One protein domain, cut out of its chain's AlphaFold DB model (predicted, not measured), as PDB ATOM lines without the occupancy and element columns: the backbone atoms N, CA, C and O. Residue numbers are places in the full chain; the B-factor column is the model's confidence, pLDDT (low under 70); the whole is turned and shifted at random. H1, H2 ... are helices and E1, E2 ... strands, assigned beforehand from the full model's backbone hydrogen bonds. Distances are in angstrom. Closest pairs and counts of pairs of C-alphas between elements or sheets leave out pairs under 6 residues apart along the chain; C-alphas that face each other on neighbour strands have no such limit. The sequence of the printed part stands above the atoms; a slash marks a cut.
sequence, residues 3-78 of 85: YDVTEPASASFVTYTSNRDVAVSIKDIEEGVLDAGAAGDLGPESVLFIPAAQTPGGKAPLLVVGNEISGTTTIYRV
ATOM      1  N   TYR A   3     253.994 309.495 223.044       93.25
ATOM      2  CA  TYR A   3     253.088 310.547 222.602       93.25
ATOM      3  C   TYR A   3     252.425 311.189 223.816       93.25
ATOM      4  O   TYR A   3     252.081 310.481 224.765       93.25
ATOM      5  N   ASP A   4     252.222 312.501 223.762       92.62
ATOM      6  CA  ASP A   4     251.284 313.176 224.646       92.62
ATOM      7  C   ASP A   4     249.882 313.010 224.054       92.62
ATOM      8  O   ASP A   4     249.631 313.344 222.894       92.62
ATOM      9  N   VAL A   5     248.992 312.429 224.851       95.19
ATOM     10  CA  VAL A   5     247.599 312.137 224.493       95.19
ATOM     11  C   VAL A   5     246.617 312.804 225.456       95.19
ATOM     12  O   VAL A   5     245.465 312.380 225.545       95.19
ATOM     13  N   THR A   6     247.058 313.843 226.178       94.81
ATOM     14  CA  THR A   6     246.212 314.660 227.064       94.81
ATOM     15  C   THR A   6     244.962 315.150 226.335       94.81
ATOM     16  O   THR A   6     243.855 315.055 226.863       94.81
ATOM     17  N   GLU A   7     245.132 315.585 225.085       96.94
ATOM     18  CA  GLU A   7     244.051 315.871 224.144       96.94
ATOM     19  C   GLU A   7     244.076 314.833 223.009       96.94
ATOM     20  O   GLU A   7     244.842 314.984 222.057       96.94
ATOM     21  N   PRO A   8     243.239 313.776 223.054       95.88
ATOM     22  CA  PRO A   8     243.335 312.656 222.110       95.88
ATOM     23  C   PRO A   8     243.194 313.040 220.631       95.88
ATOM     24  O   PRO A   8     243.785 312.400 219.766       95.88
ATOM     25  N   ALA A   9     242.421 314.089 220.332       97.62
ATOM     26  CA  ALA A   9     242.252 314.603 218.971       97.62
ATOM     27  C   ALA A   9     243.469 315.402 218.462       97.62
ATOM     28  O   ALA A   9     243.567 315.660 217.265       97.62
ATOM     29  N   SER A  10     244.380 315.786 219.359       96.88
ATOM     30  CA  SER A  10     245.571 316.593 219.087       96.88
ATOM     31  C   SER A  10     246.825 315.949 219.695       96.88
ATOM     32  O   SER A  10     247.660 316.629 220.293       96.88
ATOM     33  N   ALA A  11     246.957 314.627 219.556       96.94
ATOM     34  CA  ALA A  11     248.117 313.903 220.061       96.94
ATOM     35  C   ALA A  11     249.417 314.398 219.406       96.94
ATOM     36  O   ALA A  11     249.484 314.578 218.186       96.94
ATOM     37  N   SER A  12     250.465 314.571 220.207       95.19
ATOM     38  CA  SER A  12     251.762 315.070 219.748       95.19
ATOM     39  C   SER A  12     252.880 314.081 220.073       95.19
ATOM     40  O   SER A  12     252.850 313.369 221.077       95.19
ATOM     41  N   PHE A  13     253.859 313.975 219.176       93.44
ATOM     42  CA  PHE A  13     255.028 313.130 219.400       93.44
ATOM     43  C   PHE A  13     255.949 313.785 220.431       93.44
ATOM     44  O   PHE A  13     256.317 314.945 220.273       93.44
ATOM     45  N   VAL A  14     256.357 313.020 221.443       91.31
ATOM     46  CA  VAL A  14     257.308 313.474 222.467       91.31
ATOM     47  C   VAL A  14     258.700 312.938 222.159       91.31
ATOM     48  O   VAL A  14     259.654 313.699 222.032       91.31
ATOM     49  N   THR A  15     258.841 311.613 222.050       91.06
ATOM     50  CA  THR A  15     260.146 310.979 221.823       91.06
ATOM     51  C   THR A  15     260.025 309.530 221.342       91.06
ATOM     52  O   THR A  15     258.951 308.922 221.324       91.06
ATOM     53  N   TYR A  16     261.152 308.935 220.966       90.25
ATOM     54  CA  TYR A  16     261.293 307.512 220.695       90.25
ATOM     55  C   TYR A  16     262.531 306.980 221.406       90.25
ATOM     56  O   TYR A  16     263.627 307.505 221.243       90.25
ATOM     57  N   THR A  17     262.345 305.905 222.165       89.69
ATOM     58  CA  THR A  17     263.432 305.100 222.708       89.69
ATOM     59  C   THR A  17     263.179 303.643 222.360       89.69
ATOM     60  O   THR A  17     262.025 303.200 222.310       89.69
ATOM     61  N   SER A  18     264.261 302.936 222.064       90.75
ATOM     62  CA  SER A  18     264.284 301.510 221.793       90.75
ATOM     63  C   SER A  18     265.707 301.015 222.004       90.75
ATOM     64  O   SER A  18     266.644 301.548 221.415       90.75
ATOM     65  N   ASN A  19     265.868 300.002 222.846       92.38
ATOM     66  CA  ASN A  19     267.102 299.226 222.987       92.38
ATOM     67  C   ASN A  19     267.089 297.976 222.080       92.38
ATOM     68  O   ASN A  19     267.933 297.097 222.243       92.38
ATOM     69  N   ARG A  20     266.127 297.889 221.149       92.75
ATOM     70  CA  ARG A  20     266.033 296.834 220.138       92.75
ATOM     71  C   ARG A  20     267.178 296.951 219.138       92.75
ATOM     72  O   ARG A  20     267.299 297.984 218.477       92.75
ATOM     73  N   ASP A  21     267.920 295.869 218.936       93.81
ATOM     74  CA  ASP A  21     268.793 295.725 217.774       93.81
ATOM     75  C   ASP A  21     267.988 295.181 216.587       93.81
ATOM     76  O   ASP A  21     267.572 294.022 216.548       93.81
ATOM     77  N   VAL A  22     267.732 296.053 215.612       92.12
ATOM     78  CA  VAL A  22     266.968 295.724 214.402       92.12
ATOM     79  C   VAL A  22     267.801 295.007 213.336       92.12
ATOM     80  O   VAL A  22     267.240 294.570 212.335       92.12
ATOM     81  N   ALA A  23     269.120 294.887 213.522       95.69
ATOM     82  CA  ALA A  23     269.982 294.117 212.629       95.69
ATOM     83  C   ALA A  23     269.931 292.608 212.918       95.69
ATOM     84  O   ALA A  23     270.318 291.809 212.064       95.69
ATOM     85  N   VAL A  24     269.439 292.204 214.095       96.06
ATOM     86  CA  VAL A  24     269.269 290.791 214.448       96.06
ATOM     87  C   VAL A  24     268.101 290.188 213.667       96.06
ATOM     88  O   VAL A  24     266.971 290.681 213.708       96.06
ATOM     89  N   SER A  25     268.381 289.094 212.959       95.44
ATOM     90  CA  SER A  25     267.403 288.350 212.165       95.44
ATOM     91  C   SER A  25     266.312 287.759 213.058       95.44
ATOM     92  O   SER A  25     266.574 286.897 213.895       95.44
ATOM     93  N   ILE A  26     265.064 288.187 212.846       93.06
ATOM     94  CA  ILE A  26     263.894 287.572 213.495       93.06
ATOM     95  C   ILE A  26     263.766 286.105 213.092       93.06
ATOM     96  O   ILE A  26     263.459 285.271 213.933       93.06
ATOM     97  N   LYS A  27     264.080 285.783 211.836       96.31
ATOM     98  CA  LYS A  27     264.044 284.411 211.338       96.31
ATOM     99  C   LYS A  27     264.998 283.503 212.121       96.31
ATOM    100  O   LYS A  27     264.629 282.391 212.469       96.31
ATOM    101  N   ASP A  28     266.193 283.992 212.444       96.75
ATOM    102  CA  ASP A  28     267.186 283.219 213.196       96.75
ATOM    103  C   ASP A  28     266.716 282.982 214.640       96.75
ATOM    104  O   ASP A  28     267.012 281.940 215.219       96.75
ATOM    105  N   ILE A  29     265.953 283.918 215.215       95.12
ATOM    106  CA  ILE A  29     265.295 283.741 216.517       95.12
ATOM    107  C   ILE A  29     264.167 282.703 216.416       95.12
ATOM    108  O   ILE A  29     264.103 281.782 217.225       95.12
ATOM    109  N   GLU A  30     263.294 282.813 215.411       95.38
ATOM    110  CA  GLU A  30     262.171 281.887 215.186       95.38
ATOM    111  C   GLU A  30     262.635 280.449 214.909       95.38
ATOM    112  O   GLU A  30     262.005 279.491 215.356       95.38
ATOM    113  N   GLU A  31     263.756 280.288 214.202       96.94
ATOM    114  CA  GLU A  31     264.382 278.993 213.914       96.94
ATOM    115  C   GLU A  31     265.261 278.480 215.074       96.94
ATOM    116  O   GLU A  31     265.787 277.368 215.001       96.94
ATOM    117  N   GLY A  32     265.417 279.257 216.155       94.75
ATOM    118  CA  GLY A  32     266.203 278.894 217.340       94.75
ATOM    119  C   GLY A  32     267.723 278.936 217.141       94.75
ATOM    120  O   GLY A  32     268.467 278.369 217.941       94.75
ATOM    121  N   VAL A  33     268.197 279.586 216.076       97.56
ATOM    122  CA  VAL A  33     269.622 279.835 215.803       97.56
ATOM    123  C   VAL A  33     270.181 280.891 216.763       97.56
ATOM    124  O   VAL A  33     271.330 280.786 217.195       97.56
ATOM    125  N   LEU A  34     269.370 281.892 217.114       96.62
ATOM    126  CA  LEU A  34     269.681 282.929 218.097       96.62
ATOM    127  C   LEU A  34     268.642 282.939 219.221       96.62
ATOM    128  O   LEU A  34     267.476 282.619 219.011       96.62
ATOM    129  N   ASP A  35     269.063 283.351 220.416       95.19
ATOM    130  CA  ASP A  35     268.142 283.622 221.520       95.19
ATOM    131  C   ASP A  35     267.340 284.909 221.254       95.19
ATOM    132  O   ASP A  35     267.860 285.864 220.671       95.19
ATOM    133  N   ALA A  36     266.088 284.972 221.709       93.38
ATOM    134  CA  ALA A  36     265.231 286.141 221.509       93.38
ATOM    135  C   ALA A  36     265.794 287.429 222.140       93.38
ATOM    136  O   ALA A  36     265.583 288.524 221.604       93.38
ATOM    137  N   GLY A  37     266.550 287.303 223.234       93.56
ATOM    138  CA  GLY A  37     267.261 288.398 223.883       93.56
ATOM    139  C   GLY A  37     268.455 288.930 223.085       93.56
ATOM    140  O   GLY A  37     268.920 290.032 223.374       93.56
ATOM    141  N   ALA A  38     268.928 288.224 222.046       94.50
ATOM    142  CA  ALA A  38     270.013 288.704 221.180       94.50
ATOM    143  C   ALA A  38     269.667 290.036 220.500       94.50
ATOM    144  O   ALA A  38     270.550 290.839 220.222       94.50
ATOM    145  N   ALA A  39     268.380 290.285 220.273       95.25
ATOM    146  CA  ALA A  39     267.888 291.511 219.670       95.25
ATOM    147  C   ALA A  39     267.518 292.603 220.696       95.25
ATOM    148  O   ALA A  39     266.901 293.600 220.326       95.25
ATOM    149  N   GLY A  40     267.857 292.432 221.978       95.06
ATOM    150  CA  GLY A  40     267.397 293.303 223.064       95.06
ATOM    151  C   GLY A  40     265.930 293.047 223.415       95.06
ATOM    152  O   GLY A  40     265.450 291.917 223.321       95.06
ATOM    153  N   ASP A  41     265.198 294.090 223.811       95.56
ATOM    154  CA  ASP A  41     263.789 293.944 224.187       95.56
ATOM    155  C   ASP A  41     262.930 293.491 222.994       95.56
ATOM    156  O   ASP A  41     263.011 294.057 221.898       95.56
ATOM    157  N   LEU A  42     262.111 292.453 223.195       94.62
ATOM    158  CA  LEU A  42     261.215 291.881 222.187       94.62
ATOM    159  C   LEU A  42     259.843 291.560 222.764       94.62
ATOM    160  O   LEU A  42     259.737 290.829 223.744       94.62
ATOM    161  N   GLY A  43     258.794 292.022 222.088       92.88
ATOM    162  CA  GLY A  43     257.416 291.731 222.482       92.88
ATOM    163  C   GLY A  43     257.049 292.341 223.838       92.88
ATOM    164  O   GLY A  43     256.789 291.596 224.780       92.88
ATOM    165  N   PRO A  44     257.059 293.682 223.975       94.06
ATOM    166  CA  PRO A  44     256.550 294.336 225.174       94.06
ATOM    167  C   PRO A  44     255.046 294.066 225.324       94.06
ATOM    168  O   PRO A  44     254.273 294.391 224.425       94.06
ATOM    169  N   GLU A  45     254.629 293.528 226.469       94.25
ATOM    170  CA  GLU A  45     253.212 293.240 226.757       94.25
ATOM    171  C   GLU A  45     252.738 293.878 228.061       94.25
ATOM    172  O   GLU A  45     251.695 294.530 228.123       94.25
ATOM    173  N   SER A  46     253.516 293.693 229.126       93.06
ATOM    174  CA  SER A  46     253.161 294.177 230.456       93.06
ATOM    175  C   SER A  46     253.762 295.554 230.695       93.06
ATOM    176  O   SER A  46     254.956 295.753 230.480       93.06
ATOM    177  N   VAL A  47     252.958 296.488 231.202       95.62
ATOM    178  CA  VAL A  47     253.406 297.831 231.591       95.62
ATOM    179  C   VAL A  47     252.963 298.152 233.015       95.62
ATOM    180  O   VAL A  47     251.802 297.965 233.376       95.62
ATOM    181  N   LEU A  48     253.888 298.653 233.832       96.81
ATOM    182  CA  LEU A  48     253.620 299.133 235.185       96.81
ATOM    183  C   LEU A  48     254.233 300.518 235.364       96.81
ATOM    184  O   LEU A  48     255.446 300.697 235.261       96.81
ATOM    185  N   PHE A  49     253.390 301.490 235.694       96.06
ATOM    186  CA  PHE A  49     253.843 302.811 236.103       96.06
ATOM    187  C   PHE A  49     253.940 302.887 237.627       96.06
ATOM    188  O   PHE A  49     252.976 302.594 238.335       96.06
ATOM    189  N   ILE A  50     255.099 303.310 238.127       96.56
ATOM    190  CA  ILE A  50     255.356 303.528 239.550       96.56
ATOM    191  C   ILE A  50     255.511 305.038 239.766       96.56
ATOM    192  O   ILE A  50     256.514 305.616 239.332       96.56
ATOM    193  N   PRO A  51     254.554 305.701 240.442       95.62
ATOM    194  CA  PRO A  51     254.669 307.118 240.762       95.62
ATOM    195  C   PRO A  51     255.896 307.402 241.633       95.62
ATOM    196  O   PRO A  51     256.258 306.591 242.486       95.62
ATOM    197  N   ALA A  52     256.483 308.595 241.495       94.94
ATOM    198  CA  ALA A  52     257.688 308.989 242.232       94.94
ATOM    199  C   ALA A  52     257.570 308.755 243.749       94.94
ATOM    200  O   ALA A  52     258.506 308.242 244.357       94.94
ATOM    201  N   ALA A  53     256.403 309.037 244.341       96.00
ATOM    202  CA  ALA A  53     256.124 308.859 245.769       96.00
ATOM    203  C   ALA A  53     256.282 307.411 246.281       96.00
ATOM    204  O   ALA A  53     256.459 307.210 247.479       96.00
ATOM    205  N   GLN A  54     256.224 306.413 245.394       96.00
ATOM    206  CA  GLN A  54     256.415 304.997 245.729       96.00
ATOM    207  C   GLN A  54     257.851 304.511 245.475       96.00
ATOM    208  O   GLN A  54     258.170 303.354 245.737       96.00
ATOM    209  N   THR A  55     258.738 305.376 244.978       93.44
ATOM    210  CA  THR A  55     260.146 305.037 244.736       93.44
ATOM    211  C   THR A  55     261.029 305.371 245.941       93.44
ATOM    212  O   THR A  55     260.705 306.287 246.705       93.44
ATOM    213  N   PRO A  56     262.174 304.683 246.128       89.00
ATOM    214  CA  PRO A  56     263.095 304.984 247.220       89.00
ATOM    215  C   PRO A  56     263.528 306.457 247.228       89.00
ATOM    216  O   PRO A  56     264.238 306.930 246.338       89.00
ATOM    217  N   GLY A  57     263.104 307.184 248.263       88.19
ATOM    218  CA  GLY A  57     263.408 308.605 248.433       88.19
ATOM    219  C   GLY A  57     262.626 309.555 247.521       88.19
ATOM    220  O   GLY A  57     263.037 310.702 247.395       88.19
ATOM    221  N   GLY A  58     261.539 309.112 246.877       86.56
ATOM    222  CA  GLY A  58     260.645 310.008 246.135       86.56
ATOM    223  C   GLY A  58     261.239 310.605 244.854       86.56
ATOM    224  O   GLY A  58     260.787 311.657 244.415       86.56
ATOM    225  N   LYS A  59     262.292 309.992 244.297       85.69
ATOM    226  CA  LYS A  59     263.208 310.671 243.365       85.69
ATOM    227  C   LYS A  59     262.623 310.912 241.978       85.69
ATOM    228  O   LYS A  59     262.790 311.999 241.441       85.69
ATOM    229  N   ALA A  60     262.012 309.895 241.377       92.62
ATOM    230  CA  ALA A  60     261.506 309.967 240.009       92.62
ATOM    231  C   ALA A  60     260.462 308.871 239.762       92.62
ATOM    232  O   ALA A  60     260.572 307.802 240.363       92.62
ATOM    233  N   PRO A  61     259.469 309.094 238.887       95.12
ATOM    234  CA  PRO A  61     258.586 308.028 238.439       95.12
ATOM    235  C   PRO A  61     259.343 307.003 237.580       95.12
ATOM    236  O   PRO A  61     260.310 307.334 236.887       95.12
ATOM    237  N   LEU A  62     258.887 305.751 237.622       95.50
ATOM    238  CA  LEU A  62     259.442 304.650 236.837       95.50
ATOM    239  C   LEU A  62     258.368 304.042 235.937       95.50
ATOM    240  O   LEU A  62     257.211 303.914 236.338       95.50
ATOM    241  N   LEU A  63     258.771 303.615 234.747       94.81
ATOM    242  CA  LEU A  63     257.977 302.773 233.861       94.81
ATOM    243  C   LEU A  63     258.685 301.426 233.727       94.81
ATOM    244  O   LEU A  63     259.815 301.362 233.246       94.81
ATOM    245  N   VAL A  64     258.028 300.359 234.165       96.75
ATOM    246  CA  VAL A  64     258.518 298.984 234.059       96.75
ATOM    247  C   VAL A  64     257.789 298.307 232.909       96.75
ATOM    248  O   VAL A  64     256.560 298.339 232.856       96.75
ATOM    249  N   VAL A  65     258.544 297.701 232.000       96.56
ATOM    250  CA  VAL A  65     258.017 297.014 230.821       96.56
ATOM    251  C   VAL A  65     258.520 295.577 230.822       96.56
ATOM    252  O   VAL A  65     259.727 295.347 230.863       96.56
ATOM    253  N   GLY A  66     257.591 294.626 230.803       96.88
ATOM    254  CA  GLY A  66     257.884 293.212 230.593       96.88
ATOM    255  C   GLY A  66     257.851 292.887 229.104       96.88
ATOM    256  O   GLY A  66     256.860 293.186 228.434       96.88
ATOM    257  N   ASN A  67     258.925 292.276 228.613       96.00
ATOM    258  CA  ASN A  67     259.081 291.844 227.232       96.00
ATOM    259  C   ASN A  67     258.971 290.318 227.194       96.00
ATOM    260  O   ASN A  67     259.906 289.617 227.584       96.00
ATOM    261  N   GLU A  68     257.804 289.816 226.796       95.62
ATOM    262  CA  GLU A  68     257.453 288.394 226.879       95.62
ATOM    263  C   GLU A  68     258.409 287.541 226.041       95.62
ATOM    264  O   GLU A  68     258.971 286.565 226.534       95.62
ATOM    265  N   ILE A  69     258.645 287.951 224.793       93.75
ATOM    266  CA  ILE A  69     259.376 287.137 223.822       93.75
ATOM    267  C   ILE A  69     260.869 287.088 224.153       93.75
ATOM    268  O   ILE A  69     261.475 286.025 224.066       93.75
ATOM    269  N   SER A  70     261.476 288.212 224.551       94.75
ATOM    270  CA  SER A  70     262.883 288.230 224.982       94.75
ATOM    271  C   SER A  70     263.082 287.766 226.426       94.75
ATOM    272  O   SER A  70     264.222 287.619 226.859       94.75
ATOM    273  N   GLY A  71     262.008 287.585 227.203       93.88
ATOM    274  CA  GLY A  71     262.083 287.268 228.631       93.88
ATOM    275  C   GLY A  71     262.753 288.361 229.476       93.88
ATOM    276  O   GLY A  71     263.221 288.085 230.582       93.88
ATOM    277  N   THR A  72     262.839 289.595 228.969       94.06
ATOM    278  CA  THR A  72     263.499 290.717 229.655       94.06
ATOM    279  C   THR A  72     262.494 291.595 230.396       94.06
ATOM    280  O   THR A  72     261.302 291.634 230.093       94.06
ATOM    281  N   THR A  73     262.972 292.333 231.396       95.69
ATOM    282  CA  THR A  73     262.210 293.411 232.038       95.69
ATOM    283  C   THR A  73     263.050 294.673 232.032       95.69
ATOM    284  O   THR A  73     264.150 294.686 232.588       95.69
ATOM    285  N   THR A  74     262.512 295.738 231.447       95.62
ATOM    286  CA  THR A  74     263.201 297.024 231.331       95.62
ATOM    287  C   THR A  74     262.557 298.053 232.236       95.62
ATOM    288  O   THR A  74     261.335 298.178 232.298       95.62
ATOM    289  N   ILE A  75     263.394 298.801 232.957       95.19
ATOM    290  CA  ILE A  75     262.967 299.871 233.856       95.19
ATOM    291  C   ILE A  75     263.455 301.197 233.283       95.19
ATOM    292  O   ILE A  75     264.655 301.462 233.228       95.19
ATOM    293  N   TYR A  76     262.511 302.050 232.906       93.25
ATOM    294  CA  TYR A  76     262.764 303.415 232.479       93.25
ATOM    295  C   TYR A  76     262.543 304.366 233.648       93.25
ATOM    296  O   TYR A  76     261.522 304.300 234.335       93.25
ATOM    297  N   ARG A  77     263.474 305.301 233.845       92.69
ATOM    298  CA  ARG A  77     263.185 306.512 234.612       92.69
ATOM    299  C   ARG A  77     262.454 307.485 233.697       92.69
ATOM    300  O   ARG A  77     262.929 307.748 232.597       92.69
ATOM    301  N   VAL A  78     261.327 308.010 234.157       89.31
ATOM    302  CA  VAL A  78     260.557 309.006 233.411       89.31
ATOM    303  C   VAL A  78     260.876 310.383 233.983       89.31
ATOM    304  O   VAL A  78     260.700 310.624 235.176       89.31
TER     305      VAL A  78
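AT A GLANCE: This is residues 3 to 78 of the 85 residues of an uncharacterized protein of Vibrio agarivorans (UniProt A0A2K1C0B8). A small sheet of three strands and an outlying opening stretch, residues 3 to 20, spread apart as a loose V, with two very short helices, H1 and H2, near its closed end. A long loop, residues 51 to 61, joins E2 to E3 at the sheet's other end. The printed part has 76 residues, with E1, H1, H2, E2, E3 and E4 in that order; the sheet runs E2, E3, E4, all antiparallel. The class is mixed, helices and strands, though under half of the residues are in named elements. The whole is loose, with a radius of gyration of the C-alphas of 15.8 A, and flat, spanning 43 by 35 by 17 A.

HOW THE PARTS SIT: Start at E3, residues 62 to 67, the inner strand between E2, residues 44 to 50, and E4, residues 72 to 77. These form a meander, each strand the antiparallel neighbour of the one before, in two hairpins. Look for N 48 and O 64 at 2.9 A, and N 65 and O 74 at 2.8 A. H2, residues 36 to 39, is not on the sheet; its closest C-alpha to E4 is Gly 37, 7.3 A from that of Thr 72. H1, residues 26 to 30, is close to H2 but not clearly touching, with the C-alphas of Ile 29 and Ala 36 at 5.5 A. H1 has its O i to N i+4 pair within hydrogen-bond range; H2 is too short for one, and its one O i to N i+3 pair is not within range. E1, residues 12 to 15, is apart from E2, E3 and E4, and residues 3 to 4 pair antiparallel with its residues 12 to 13.

IN THESE COORDINATES: Find C-alpha 44 at (256.550, 294.336, 225.174), where E2 begins its 17.1 A. E3 measures 16.0 A, and E4 runs 16.6 A to C-alpha 77 at (263.185, 306.512, 234.612). E1 begins at C-alpha 12, (251.762, 315.070, 219.748).

THE WHOLE: The C-alphas farthest apart, of Glu 31 and Gly 57, are 45.5 A apart. The printed part has no cut, E2 to E3 is the long link, and no printed residue is under 70 in pLDDT.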